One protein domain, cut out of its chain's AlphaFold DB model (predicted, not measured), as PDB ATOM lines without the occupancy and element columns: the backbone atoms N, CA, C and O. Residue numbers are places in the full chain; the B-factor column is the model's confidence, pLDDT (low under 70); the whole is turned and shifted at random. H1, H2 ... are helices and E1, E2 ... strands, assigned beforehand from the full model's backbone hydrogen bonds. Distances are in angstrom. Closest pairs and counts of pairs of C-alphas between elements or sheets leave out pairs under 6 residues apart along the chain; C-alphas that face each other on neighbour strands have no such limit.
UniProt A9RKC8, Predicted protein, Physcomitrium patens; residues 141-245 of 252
ATOM      1  N   SER A 141     103.530  88.474 144.349       89.81
ATOM      2  CA  SER A 141     102.390  89.046 143.634       89.81
ATOM      3  C   SER A 141     102.184  90.517 144.026       89.81
ATOM      4  O   SER A 141     102.703  91.002 145.035       89.81
ATOM      5  N   GLU A 142     101.417  91.267 143.234       85.56
ATOM      6  CA  GLU A 142     101.180  92.682 143.533       85.56
ATOM      7  C   GLU A 142     100.471  92.878 144.883       85.56
ATOM      8  O   GLU A 142     100.866  93.757 145.646       85.56
ATOM      9  N   SER A 143      99.498  92.027 145.229       82.44
ATOM     10  CA  SER A 143      98.799  92.041 146.526       82.44
ATOM     11  C   SER A 143      99.759  91.783 147.698       82.44
ATOM     12  O   SER A 143      99.744  92.504 148.697       82.44
ATOM     13  N   GLU A 144     100.657  90.808 147.560       89.94
ATOM     14  CA  GLU A 144     101.681  90.478 148.551       89.94
ATOM     15  C   GLU A 144     102.708  91.606 148.710       89.94
ATOM     16  O   GLU A 144     103.119  91.918 149.833       89.94
ATOM     17  N   LYS A 145     103.084  92.283 147.616       90.50
ATOM     18  CA  LYS A 145     103.930  93.484 147.671       90.50
ATOM     19  C   LYS A 145     103.253  94.610 148.445       90.50
ATOM     20  O   LYS A 145     103.923  95.255 149.251       90.50
ATOM     21  N   LEU A 146     101.953  94.852 148.231       87.00
ATOM     22  CA  LEU A 146     101.192  95.832 149.023       87.00
ATOM     23  C   LEU A 146     101.257  95.479 150.512       87.00
ATOM     24  O   LEU A 146     101.615  96.324 151.328       87.00
ATOM     25  N   MET A 147     100.993  94.213 150.840       89.38
ATOM     26  CA  MET A 147     101.007  93.716 152.212       89.38
ATOM     27  C   MET A 147     102.377  93.876 152.880       89.38
ATOM     28  O   MET A 147     102.463  94.345 154.013       89.38
ATOM     29  N   PHE A 148     103.466  93.539 152.185       92.75
ATOM     30  CA  PHE A 148     104.821  93.740 152.696       92.75
ATOM     31  C   PHE A 148     105.109  95.219 153.003       92.75
ATOM     32  O   PHE A 148     105.715  95.546 154.030       92.75
ATOM     33  N   LEU A 149     104.658  96.129 152.136       90.94
ATOM     34  CA  LEU A 149     104.823  97.566 152.348       90.94
ATOM     35  C   LEU A 149     103.987  98.070 153.531       90.94
ATOM     36  O   LEU A 149     104.508  98.839 154.337       90.94
ATOM     37  N   ASP A 150     102.751  97.596 153.699       87.19
ATOM     38  CA  ASP A 150     101.931  97.910 154.877       87.19
ATOM     39  C   ASP A 150     102.620  97.448 156.167       87.19
ATOM     40  O   ASP A 150     102.745  98.204 157.133       87.19
ATOM     41  N   ILE A 151     103.144  96.220 156.174       90.50
ATOM     42  CA  ILE A 151     103.860  95.665 157.323       90.50
ATOM     43  C   ILE A 151     105.065  96.540 157.687       90.50
ATOM     44  O   ILE A 151     105.195  96.982 158.828       90.50
ATOM     45  N   THR A 152     105.939  96.811 156.721       90.00
ATOM     46  CA  THR A 152     107.206  97.526 156.952       90.00
ATOM     47  C   THR A 152     107.019  99.013 157.245       90.00
ATOM     48  O   THR A 152     107.784  99.595 158.020       90.00
ATOM     49  N   CYS A 153     106.010  99.650 156.654       85.50
ATOM     50  CA  CYS A 153     105.793 101.085 156.806       85.50
ATOM     51  C   CYS A 153     104.887 101.425 157.995       85.50
ATOM     52  O   CYS A 153     105.056 102.493 158.593       85.50
ATOM     53  N   LEU A 154     103.938 100.548 158.343       80.19
ATOM     54  CA  LEU A 154     102.821 100.878 159.235       80.19
ATOM     55  C   LEU A 154     102.803 100.038 160.493       80.19
ATOM     56  O   LEU A 154     102.681 100.574 161.594       80.19
ATOM     57  N   PHE A 155     102.888  98.724 160.314       80.75
ATOM     58  CA  PHE A 155     102.581  97.782 161.375       80.75
ATOM     59  C   PHE A 155     103.800  97.339 162.175       80.75
ATOM     60  O   PHE A 155     103.636  96.870 163.301       80.75
ATOM     61  N   HIS A 156     105.003  97.515 161.629       77.56
ATOM     62  CA  HIS A 156     106.256  97.194 162.301       77.56
ATOM     63  C   HIS A 156     106.316  97.809 163.711       77.56
ATOM     64  O   HIS A 156     106.199  99.029 163.858       77.56
ATOM     65  N   ASP A 157     106.489  96.950 164.723       73.44
ATOM     66  CA  ASP A 157     106.508  97.253 166.168       73.44
ATOM     67  C   ASP A 157     105.243  97.920 166.736       73.44
ATOM     68  O   ASP A 157     105.260  98.480 167.833       73.44
ATOM     69  N   LYS A 158     104.141  97.912 165.983       72.56
ATOM     70  CA  LYS A 158     102.962  98.744 166.256       72.56
ATOM     71  C   LYS A 158     101.640  97.992 166.196       72.56
ATOM     72  O   LYS A 158     100.646  98.505 166.688       72.56
ATOM     73  N   CYS A 159     101.586  96.815 165.584       80.69
ATOM     74  CA  CYS A 159     100.334  96.102 165.345       80.69
ATOM     75  C   CYS A 159     100.496  94.607 165.622       80.69
ATOM     76  O   CYS A 159     101.555  94.036 165.369       80.69
ATOM     77  N   THR A 160      99.433  93.970 166.110       86.56
ATOM     78  CA  THR A 160      99.374  92.509 166.211       86.56
ATOM     79  C   THR A 160      99.038  91.892 164.855       86.56
ATOM     80  O   THR A 160      98.441  92.532 163.984       86.56
ATOM     81  N   LYS A 161      99.382  90.612 164.687       88.69
ATOM     82  CA  LYS A 161      99.050  89.817 163.499       88.69
ATOM     83  C   LYS A 161      97.548  89.848 163.207       88.69
ATOM     84  O   LYS A 161      97.146  90.105 162.076       88.69
ATOM     85  N   ASP A 162      96.729  89.629 164.233       87.62
ATOM     86  CA  ASP A 162      95.275  89.524 164.083       87.62
ATOM     87  C   ASP A 162      94.624  90.857 163.710       87.62
ATOM     88  O   ASP A 162      93.720  90.886 162.876       87.62
ATOM     89  N   LEU A 163      95.115  91.972 164.265       85.88
ATOM     90  CA  LEU A 163      94.617  93.294 163.897       85.88
ATOM     91  C   LEU A 163      94.971  93.632 162.442       85.88
ATOM     92  O   LEU A 163      94.113  94.119 161.709       85.88
ATOM     93  N   ALA A 164      96.194  93.327 161.999       86.31
ATOM     94  CA  ALA A 164      96.595  93.524 160.606       86.31
ATOM     95  C   ALA A 164      95.743  92.682 159.636       86.31
ATOM     96  O   ALA A 164      95.260  93.200 158.629       86.31
ATOM     97  N   LEU A 165      95.487  91.412 159.973       87.25
ATOM     98  CA  LEU A 165      94.604  90.541 159.191       87.25
ATOM     99  C   LEU A 165      93.187  91.113 159.086       87.25
ATOM    100  O   LEU A 165      92.656  91.188 157.980       87.25
ATOM    101  N   ALA A 166      92.605  91.575 160.195       84.31
ATOM    102  CA  ALA A 166      91.272  92.174 160.192       84.31
ATOM    103  C   ALA A 166      91.200  93.442 159.318       84.31
ATOM    104  O   ALA A 166      90.211  93.656 158.614       84.31
ATOM    105  N   VAL A 167      92.260  94.264 159.309       82.19
ATOM    106  CA  VAL A 167      92.379  95.430 158.412       82.19
ATOM    107  C   VAL A 167      92.355  94.989 156.954       82.19
ATOM    108  O   VAL A 167      91.500  95.456 156.201       82.19
ATOM    109  N   TRP A 168      93.226  94.063 156.555       83.75
ATOM    110  CA  TRP A 168      93.293  93.607 155.163       83.75
ATOM    111  C   TRP A 168      92.017  92.901 154.692       83.75
ATOM    112  O   TRP A 168      91.620  93.085 153.541       83.75
ATOM    113  N   GLU A 169      91.354  92.144 155.571       81.00
ATOM    114  CA  GLU A 169      90.050  91.524 155.296       81.00
ATOM    115  C   GLU A 169      88.960  92.581 155.066       81.00
ATOM    116  O   GLU A 169      88.168  92.451 154.137       81.00
ATOM    117  N   SER A 170      88.944  93.652 155.866       75.75
ATOM    118  CA  SER A 170      87.945  94.724 155.754       75.75
ATOM    119  C   SER A 170      88.148  95.652 154.553       75.75
ATOM    120  O   SER A 170      87.189  96.228 154.045       75.75
ATOM    121  N   CYS A 171      89.396  95.818 154.110       68.88
ATOM    122  CA  CYS A 171      89.768  96.723 153.025       68.88
ATOM    123  C   CYS A 171      89.819  96.032 151.653       68.88
ATOM    124  O   CYS A 171      90.267  96.650 150.691       68.88
ATOM    125  N   GLU A 172      89.399  94.765 151.562       65.00
ATOM    126  CA  GLU A 172      89.417  93.965 150.329       65.00
ATOM    127  C   GLU A 172      90.788  93.938 149.621       65.00
ATOM    128  O   GLU A 172      90.872  93.708 148.414       65.00
ATOM    129  N   VAL A 173      91.886  94.132 150.370       56.94
ATOM    130  CA  VAL A 173      93.249  94.321 149.824       56.94
ATOM    131  C   VAL A 173      93.704  93.120 148.982       56.94
ATOM    132  O   VAL A 173      94.544  93.269 148.099       56.94
ATOM    133  N   CYS A 174      93.094  91.948 149.189       51.25
ATOM    134  CA  CYS A 174      93.353  90.724 148.427       51.25
ATOM    135  C   CYS A 174      92.217  90.315 147.460       51.25
ATOM    136  O   CYS A 174      92.388  89.379 146.683       51.25
ATOM    137  N   ILE A 175      91.056  90.987 147.464       47.28
ATOM    138  CA  ILE A 175      89.876  90.559 146.677       47.28
ATOM    139  C   ILE A 175      89.933  91.073 145.230       47.28
ATOM    140  O   ILE A 175      89.370  90.454 144.325       47.28
ATOM    141  N   SER A 176      90.702  92.132 144.961       47.53
ATOM    142  CA  SER A 176      90.871  92.709 143.617       47.53
ATOM    143  C   SER A 176      91.572  91.789 142.598       47.53
ATOM    144  O   SER A 176      91.615  92.127 141.417       47.53
ATOM    145  N   CYS A 177      92.071  90.616 143.016       46.81
ATOM    146  CA  CYS A 177      92.850  89.689 142.180       46.81
ATOM    147  C   CYS A 177      92.107  88.400 141.757       46.81
ATOM    148  O   CYS A 177      92.735  87.477 141.245       46.81
ATOM    149  N   GLY A 178      90.781  88.304 141.918       48.47
ATOM    150  CA  GLY A 178      90.014  87.190 141.330       48.47
ATOM    151  C   GLY A 178      89.910  85.913 142.179       48.47
ATOM    152  O   GLY A 178      89.805  84.818 141.632       48.47
ATOM    153  N   GLY A 179      89.860  86.045 143.510       49.03
ATOM    154  CA  GLY A 179      89.136  85.094 144.370       49.03
ATOM    155  C   GLY A 179      89.895  83.910 144.985       49.03
ATOM    156  O   GLY A 179      89.239  83.069 145.594       49.03
ATOM    157  N   VAL A 180      91.227  83.822 144.883       58.88
ATOM    158  CA  VAL A 180      92.002  82.710 145.495       58.88
ATOM    159  C   VAL A 180      92.944  83.170 146.618       58.88
ATOM    160  O   VAL A 180      93.151  82.437 147.585       58.88
ATOM    161  N   GLU A 181      93.483  84.386 146.544       69.94
ATOM    162  CA  GLU A 181      94.414  84.908 147.549       69.94
ATOM    163  C   GLU A 181      93.669  85.546 148.728       69.94
ATOM    164  O   GLU A 181      92.869  86.467 148.572       69.94
ATOM    165  N   THR A 182      93.949  85.062 149.936       84.69
ATOM    166  CA  THR A 182      93.453  85.644 151.189       84.69
ATOM    167  C   THR A 182      94.572  86.423 151.881       84.69
ATOM    168  O   THR A 182      95.756  86.132 151.662       84.69
ATOM    169  N   PRO A 183      94.254  87.357 152.794       86.38
ATOM    170  CA  PRO A 183      95.285  88.002 153.599       86.38
ATOM    171  C   PRO A 183      96.140  86.997 154.381       86.38
ATOM    172  O   PRO A 183      97.357  87.139 154.467       86.38
ATOM    173  N   ARG A 184      95.520  85.919 154.883       89.06
ATOM    174  CA  ARG A 184      96.228  84.840 155.587       89.06
ATOM    175  C   ARG A 184      97.208  84.091 154.685       89.06
ATOM    176  O   ARG A 184      98.324  83.821 155.120       89.06
ATOM    177  N   SER A 185      96.812  83.750 153.456       88.94
ATOM    178  CA  SER A 185      97.707  83.057 152.520       88.94
ATOM    179  C   SER A 185      98.863  83.955 152.092       88.94
ATOM    180  O   SER A 185     100.000  83.511 152.137       88.94
ATOM    181  N   SER A 186      98.587  85.228 151.797       90.00
ATOM    182  CA  SER A 186      99.607  86.219 151.425       90.00
ATOM    183  C   SER A 186     100.628  86.419 152.550       90.00
ATOM    184  O   SER A 186     101.836  86.369 152.329       90.00
ATOM    185  N   LEU A 187     100.154  86.539 153.795       91.25
ATOM    186  CA  LEU A 187     101.022  86.648 154.966       91.25
ATOM    187  C   LEU A 187     101.893  85.395 155.148       91.25
ATOM    188  O   LEU A 187     103.059  85.491 155.535       91.25
ATOM    189  N   ARG A 188     101.346  84.213 154.840       92.06
ATOM    190  CA  ARG A 188     102.113  82.966 154.851       92.06
ATOM    191  C   ARG A 188     103.150  82.923 153.731       92.06
ATOM    192  O   ARG A 188     104.256  82.467 154.005       92.06
ATOM    193  N   THR A 189     102.845  83.427 152.533       93.00
ATOM    194  CA  THR A 189     103.826  83.553 151.444       93.00
ATOM    195  C   THR A 189     104.993  84.442 151.860       93.00
ATOM    196  O   THR A 189     106.146  84.064 151.658       93.00
ATOM    197  N   LEU A 190     104.726  85.588 152.501       94.75
ATOM    198  CA  LEU A 190     105.784  86.470 153.007       94.75
ATOM    199  C   LEU A 190     106.704  85.747 154.004       94.75
ATOM    200  O   LEU A 190     107.924  85.901 153.934       94.75
ATOM    201  N   ALA A 191     106.137  84.932 154.898       93.94
ATOM    202  CA  ALA A 191     106.914  84.120 155.833       93.94
ATOM    203  C   ALA A 191     107.712  83.010 155.127       93.94
ATOM    204  O   ALA A 191     108.889  82.806 155.417       93.94
ATOM    205  N   ASP A 192     107.089  82.311 154.173       93.06
ATOM    206  CA  ASP A 192     107.733  81.248 153.402       93.06
ATOM    207  C   ASP A 192     108.883  81.798 152.533       93.06
ATOM    208  O   ASP A 192     109.882  81.108 152.359       93.06
ATOM    209  N   LYS A 193     108.794  83.051 152.068       92.50
ATOM    210  CA  LYS A 193     109.850  83.765 151.321       92.50
ATOM    211  C   LYS A 193     110.862  84.509 152.204       92.50
ATOM    212  O   LYS A 193     111.614  85.355 151.712       92.50
ATOM    213  N   CYS A 194     110.867  84.223 153.508       92.62
ATOM    214  CA  CYS A 194     111.778  84.799 154.500       92.62
ATOM    215  C   CYS A 194     111.739  86.340 154.596       92.62
ATOM    216  O   CYS A 194     112.717  86.961 155.012       92.62
ATOM    217  N   LEU A 195     110.619  86.973 154.229       94.81
ATOM    218  CA  LEU A 195     110.440  88.428 154.329       94.81
ATOM    219  C   LEU A 195     109.914  88.870 155.703       94.81
ATOM    220  O   LEU A 195     109.978  90.049 156.049       94.81
ATOM    221  N   LEU A 196     109.406  87.923 156.490       93.94
ATOM    222  CA  LEU A 196     109.041  88.089 157.893       93.94
ATOM    223  C   LEU A 196     109.086  86.737 158.608       93.94
ATOM    224  O   LEU A 196     109.147  85.683 157.977       93.94
ATOM    225  N   SER A 197     109.014  86.766 159.930       91.62
ATOM    226  CA  SER A 197     108.772  85.594 160.768       91.62
ATOM    227  C   SER A 197     107.678  85.895 161.787       91.62
ATOM    228  O   SER A 197     107.187  87.018 161.866       91.62
ATOM    229  N   PHE A 198     107.278  84.891 162.559       90.25
ATOM    230  CA  PHE A 198     106.347  85.058 163.670       90.25
ATOM    231  C   PHE A 198     107.093  84.875 164.990       90.25
ATOM    232  O   PHE A 198     108.101  84.167 165.056       90.25
ATOM    233  N   ASP A 199     106.620  85.531 166.044       86.62
ATOM    234  CA  ASP A 199     106.992  85.139 167.400       86.62
ATOM    235  C   ASP A 199     106.439  83.748 167.754       86.62
ATOM    236  O   ASP A 199     105.645  83.161 167.021       86.62
ATOM    237  N   LEU A 200     106.899  83.192 168.879       84.38
ATOM    238  CA  LEU A 200     106.548  81.826 169.290       84.38
ATOM    239  C   LEU A 200     105.039  81.637 169.502       84.38
ATOM    240  O   LEU A 200     104.527  80.541 169.296       84.38
ATOM    241  N   GLU A 201     104.343  82.696 169.913       86.88
ATOM    242  CA  GLU A 201     102.892  82.704 170.138       86.88
ATOM    243  C   GLU A 201     102.105  83.060 168.862       86.88
ATOM    244  O   GLU A 201     100.877  83.055 168.859       86.88
ATOM    245  N   GLU A 202     102.811  83.383 167.776       84.12
ATOM    246  CA  GLU A 202     102.299  83.973 166.543       84.12
ATOM    247  C   GLU A 202     101.350  85.173 166.740       84.12
ATOM    248  O   GLU A 202     100.455  85.408 165.921       84.12
ATOM    249  N   VAL A 203     101.535  85.947 167.806       85.44
ATOM    250  CA  VAL A 203     100.773  87.169 168.096       85.44
ATOM    251  C   VAL A 203     101.288  88.331 167.249       85.44
ATOM    252  O   VAL A 203     100.515  89.215 166.863       85.44
ATOM    253  N   SER A 204     102.578  88.333 166.916       85.19
ATOM    254  CA  SER A 204     103.221  89.385 166.132       85.19
ATOM    255  C   SER A 204     104.070  88.812 165.000       85.19
ATOM    256  O   SER A 204     104.686  87.752 165.114       85.19
ATOM    257  N   PHE A 205     104.105  89.526 163.875       88.06
ATOM    258  CA  PHE A 205     105.134  89.304 162.865       88.06
ATOM    259  C   PHE A 205     106.380  90.117 163.216       88.06
ATOM    260  O   PHE A 205     106.297  91.267 163.648       88.06
ATOM    261  N   LYS A 206     107.547  89.520 162.991       89.69
ATOM    262  CA  LYS A 206     108.859  90.149 163.107       89.69
ATOM    263  C   LYS A 206     109.428  90.349 161.716       89.69
ATOM    264  O   LYS A 206     109.437  89.427 160.903       89.69
ATOM    265  N   VAL A 207     109.930  91.546 161.450       91.94
ATOM    266  CA  VAL A 207     110.592  91.867 160.186       91.94
ATOM    267  C   VAL A 207     112.006  92.313 160.485       91.94
ATOM    268  O   VAL A 207     112.254  93.074 161.417       91.94
ATOM    269  N   HIS A 208     112.959  91.823 159.699       91.88
ATOM    270  CA  HIS A 208     114.345  92.229 159.861       91.88
ATOM    271  C   HIS A 208     114.502  93.733 159.577       91.88
ATOM    272  O   HIS A 208     113.922  94.245 158.617       91.88
ATOM    273  N   LYS A 209     115.335  94.444 160.352       88.75
ATOM    274  CA  LYS A 209     115.522  95.906 160.230       88.75
ATOM    275  C   LYS A 209     115.820  96.350 158.792       88.75
ATOM    276  O   LYS A 209     115.226  97.305 158.304       88.75
ATOM    277  N   LEU A 210     116.677  95.618 158.080       90.56
ATOM    278  CA  LEU A 210     117.012  95.927 156.681       90.56
ATOM    279  C   LEU A 210     115.834  95.747 155.712       90.56
ATOM    280  O   LEU A 210     115.734  96.487 154.738       90.56
ATOM    281  N   LEU A 211     114.909  94.825 155.986       92.94
ATOM    282  CA  LEU A 211     113.689  94.678 155.189       92.94
ATOM    283  C   LEU A 211     112.720  95.838 155.442       92.94
ATOM    284  O   LEU A 211     112.063  96.297 154.512       92.94
ATOM    285  N   VAL A 212     112.684  96.376 156.667       90.94
ATOM    286  CA  VAL A 212     111.946  97.612 156.982       90.94
ATOM    287  C   VAL A 212     112.526  98.807 156.232       90.94
ATOM    288  O   VAL A 212     111.776  99.587 155.645       90.94
ATOM    289  N   VAL A 213     113.855  98.945 156.228       89.25
ATOM    290  CA  VAL A 213     114.565  99.986 155.468       89.25
ATOM    291  C   VAL A 213     114.251  99.862 153.974       89.25
ATOM    292  O   VAL A 213     113.824 100.839 153.357       89.25
ATOM    293  N   MET A 214     114.359  98.652 153.419       91.31
ATOM    294  CA  MET A 214     114.017  98.361 152.025       91.31
ATOM    295  C   MET A 214     112.564  98.728 151.697       91.31
ATOM    296  O   MET A 214     112.322  99.439 150.723       91.31
ATOM    297  N   GLY A 215     111.598  98.283 152.507       90.38
ATOM    298  CA  GLY A 215     110.177  98.558 152.288       90.38
ATOM    299  C   GLY A 215     109.864 100.056 152.285       90.38
ATOM    300  O   GLY A 215     109.206 100.554 151.372       90.38
ATOM    301  N   LYS A 216     110.427 100.811 153.238       87.00
ATOM    302  CA  LYS A 216     110.288 102.276 153.287       87.00
ATOM    303  C   LYS A 216     110.914 102.966 152.075       87.00
ATOM    304  O   LYS A 216     110.332 103.916 151.550       87.00
ATOM    305  N   ALA A 217     112.077 102.499 151.618       86.50
ATOM    306  CA  ALA A 217     112.742 103.042 150.437       86.50
ATOM    307  C   ALA A 217     111.925 102.801 149.156       86.50
ATOM    308  O   ALA A 217     111.751 103.725 148.359       86.50
ATOM    309  N   ILE A 218     111.364 101.597 148.991       88.06
ATOM    310  CA  ILE A 218     110.470 101.255 147.873       88.06
ATOM    311  C   ILE A 218     109.226 102.148 147.898       88.06
ATOM    312  O   ILE A 218     108.939 102.828 146.917       88.06
ATOM    313  N   ALA A 219     108.545 102.243 149.043       85.94
ATOM    314  CA  ALA A 219     107.357 103.080 149.188       85.94
ATOM    315  C   ALA A 219     107.617 104.552 148.830       85.94
ATOM    316  O   ALA A 219     106.826 105.174 148.119       85.94
ATOM    317  N   LYS A 220     108.751 105.103 149.286       82.69
ATOM    318  CA  LYS A 220     109.171 106.471 148.960       82.69
ATOM    319  C   LYS A 220     109.378 106.653 147.453       82.69
ATOM    320  O   LYS A 220     108.936 107.663 146.911       82.69
ATOM    321  N   LYS A 221     110.029 105.695 146.786       83.19
ATOM    322  CA  LYS A 221     110.287 105.733 145.338       83.19
ATOM    323  C   LYS A 221     108.997 105.650 144.521       83.19
ATOM    324  O   LYS A 221     108.854 106.378 143.544       83.19
ATOM    325  N   ASP A 222     108.048 104.835 144.965       79.44
ATOM    326  CA  ASP A 222     106.756 104.645 144.301       79.44
ATOM    327  C   ASP A 222     105.771 105.805 144.549       79.44
ATOM    328  O   ASP A 222     104.610 105.737 144.144       79.44
ATOM    329  N   GLY A 223     106.192 106.865 145.253       72.56
ATOM    330  CA  GLY A 223     105.321 107.983 145.623       72.56
ATOM    331  C   GLY A 223     104.210 107.582 146.599       72.56
ATOM    332  O   GLY A 223     103.205 108.283 146.737       72.56
ATOM    333  N   ARG A 224     104.361 106.443 147.285       65.69
ATOM    334  CA  ARG A 224     103.397 105.968 148.273       65.69
ATOM    335  C   ARG A 224     103.617 106.709 149.576       65.69
ATOM    336  O   ARG A 224     104.474 106.379 150.394       65.69
ATOM    337  N   HIS A 225     102.802 107.732 149.772       52.91
ATOM    338  CA  HIS A 225     102.749 108.445 151.031       52.91
ATOM    339  C   HIS A 225     101.820 107.709 151.992       52.91
ATOM    340  O   HIS A 225     100.604 107.887 151.979       52.91
ATOM    341  N   PHE A 226     102.411 106.902 152.865       54.09
ATOM    342  CA  PHE A 226     101.737 106.425 154.064       54.09
ATOM    343  C   PHE A 226     101.563 107.607 155.027       54.09
ATOM    344  O   PHE A 226     102.455 107.948 155.805       54.09
ATOM    345  N   VAL A 227     100.443 108.320 154.905       35.84
ATOM    346  CA  VAL A 227     100.177 109.525 155.699       35.84
ATOM    347  C   VAL A 227      99.954 109.129 157.159       35.84
ATOM    348  O   VAL A 227      99.030 108.374 157.471       35.84
ATOM    349  N   LYS A 228     100.767 109.684 158.072       36.84
ATOM    350  CA  LYS A 228     100.498 109.645 159.519       36.84
ATOM    351  C   LYS A 228      99.046 110.080 159.769       36.84
ATOM    352  O   LYS A 228      98.694 111.220 159.482       36.84
ATOM    353  N   GLY A 229      98.213 109.181 160.295       37.38
ATOM    354  CA  GLY A 229      96.825 109.484 160.666       37.38
ATOM    355  C   GLY A 229      95.748 109.186 159.612       37.38
ATOM    356  O   GLY A 229      94.590 109.512 159.853       37.38
ATOM    357  N   LYS A 230      96.073 108.547 158.479       33.91
ATOM    358  CA  LYS A 230      95.066 107.983 157.558       33.91
ATOM    359  C   LYS A 230      95.281 106.483 157.354       33.91
ATOM    360  O   LYS A 230      95.719 106.053 156.297       33.91
ATOM    361  N   PHE A 231      94.921 105.701 158.368       40.94
ATOM    362  CA  PHE A 231      94.525 104.305 158.181       40.94
ATOM    363  C   PHE A 231      93.045 104.188 158.508       40.94
ATOM    364  O   PHE A 231      92.554 104.855 159.422       40.94
ATOM    365  N   ALA A 232      92.330 103.398 157.711       38.28
ATOM    366  CA  ALA A 232      90.959 103.027 158.009       38.28
ATOM    367  C   ALA A 232      90.899 102.391 159.408       38.28
ATOM    368  O   ALA A 232      91.754 101.575 159.756       38.28
ATOM    369  N   SER A 233      89.922 102.786 160.227       36.25
ATOM    370  CA  SER A 233      89.677 102.113 161.498       36.25
ATOM    371  C   SER A 233      88.972 100.782 161.230       36.25
ATOM    372  O   SER A 233      88.008 100.715 160.465       36.25
ATOM    373  N   VAL A 234      89.447  99.716 161.872       35.88
ATOM    374  CA  VAL A 234      88.682  98.478 162.037       35.88
ATOM    375  C   VAL A 234      88.049  98.554 163.412       35.88
ATOM    376  O   VAL A 234      88.697  98.301 164.426       35.88
ATOM    377  N   VAL A 235      86.781  98.952 163.461       31.33
ATOM    378  CA  VAL A 235      85.981  98.806 164.675       31.33
ATOM    379  C   VAL A 235      85.381  97.404 164.643       31.33
ATOM    380  O   VAL A 235      84.398  97.159 163.945       31.33
ATOM    381  N   ALA A 236      85.992  96.473 165.375       29.47
ATOM    382  CA  ALA A 236      85.361  95.206 165.712       29.47
ATOM    383  C   ALA A 236      84.383  95.452 166.871       29.47
ATOM    384  O   ALA A 236      84.791  95.680 168.007       29.47
ATOM    385  N   THR A 237      83.084  95.427 166.580       34.28
ATOM    386  CA  THR A 237      82.070  95.120 167.600       34.28
ATOM    387  C   THR A 237      81.520  93.737 167.301       34.28
ATOM    388  O   THR A 237      81.515  93.333 166.138       34.28
ATOM    389  N   ASP A 238      81.052  93.028 168.332       37.09
ATOM    390  CA  ASP A 238      80.699  91.594 168.338       37.09
ATOM    391  C   ASP A 238      79.749  91.100 167.223       37.09
ATOM    392  O   ASP A 238      79.434  89.912 167.174       37.09
ATOM    393  N   LYS A 239      79.257  91.970 166.325       35.62
ATOM    394  CA  LYS A 239      78.364  91.604 165.217       35.62
ATOM    395  C   LYS A 239      78.612  92.295 163.865       35.62
ATOM    396  O   LYS A 239      77.869  91.986 162.938       35.62
ATOM    397  N   GLN A 240      79.607  93.178 163.696       31.14
ATOM    398  CA  GLN A 240      79.923  93.766 162.377       31.14
ATOM    399  C   GLN A 240      81.263  94.522 162.364       31.14
ATOM    400  O   GLN A 240      81.544  95.306 163.270       31.14
ATOM    401  N   VAL A 241      82.049  94.336 161.294       36.47
ATOM    402  CA  VAL A 241      83.185  95.202 160.941       36.47
ATOM    403  C   VAL A 241      82.671  96.243 159.951       36.47
ATOM    404  O   VAL A 241      82.163  95.889 158.890       36.47
ATOM    405  N   SER A 242      82.765  97.525 160.304       31.88
ATOM    406  CA  SER A 242      82.428  98.629 159.399       31.88
ATOM    407  C   SER A 242      83.638  99.538 159.218       31.88
ATOM    408  O   SER A 242      84.295  99.914 160.187       31.88
ATOM    409  N   CYS A 243      83.946  99.853 157.960       35.03
ATOM    410  CA  CYS A 243      85.048 100.726 157.587       35.03
ATOM    411  C   CYS A 243      84.525 102.171 157.598       35.03
ATOM    412  O   CYS A 243      83.716 102.545 156.749       35.03
ATOM    413  N   SER A 244      84.930 102.985 158.575       35.91
ATOM    414  CA  SER A 244      84.607 104.416 158.583       35.91
ATOM    415  C   SER A 244      85.858 105.247 158.837       35.91
ATOM    416  O   SER A 244      86.716 104.900 159.646       35.91
ATOM    417  N   MET A 245      85.998 106.351 158.100       33.34
ATOM    418  CA  MET A 245      87.069 107.318 158.319       33.34
ATOM    419  C   MET A 245      86.824 108.010 159.656       33.34
ATOM    420  O   MET A 245      85.976 108.894 159.713       33.34
TER     421      MET A 245
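What this domain is: This is residues 141 to 245 of the 252 residues of the protein "Predicted protein" of Physcomitrium patens (UniProt A9RKC8). H1 stands in the middle, crossed by H3 near one part of its length and by H4 near another, while H2 packs on H3 and the hairpin E1-E2 packs on H2. The printed part has 105 residues, with named elements in the order H1 H2 H3 H4 E1 E2, mostly helix, and one antiparallel sheet, E1 - E2. It is compact, with a radius of gyration of the C-alphas of 13.6 A and spans of 40 by 33 by 29 A.

How they stand to each other: Start at H1, residues 142 to 155: its residues 143 to 148 alone touch H3, residues 183 to 192, about perpendicular at 85 degrees, the closest C-alphas being Glu 144 and Ser 186, 5.5 A. Its residues 148 to 153 alone touch H4, residues 209 to 221, at a steep tilt of 67 degrees, closest at C-alphas Thr 152 and Val 212, 4.7 A. H2, residues 161 to 170, touches H3 at C-alphas Trp 168 and Pro 183, 6.2 A. In the hairpin of E1, residues 233 to 237, and E2, residues 240 to 244, find N 240 and O 237 within hydrogen-bond range, 3.1 A. In H1, H2, H3 and H4 every O i to N i+4 pair is within range.

Where its parts are: Find C-alpha 142 at (101.180, 92.682, 143.533); H1 runs 18.6 A from there. E2 ends at C-alpha 244, (84.607, 104.416, 158.583).

The domain as a whole: The printed part has no cut; H2 to H3, H3 to H4 and H4 to E1 are long links. Residues 171 to 181 and 224 to 245 have pLDDT under 70.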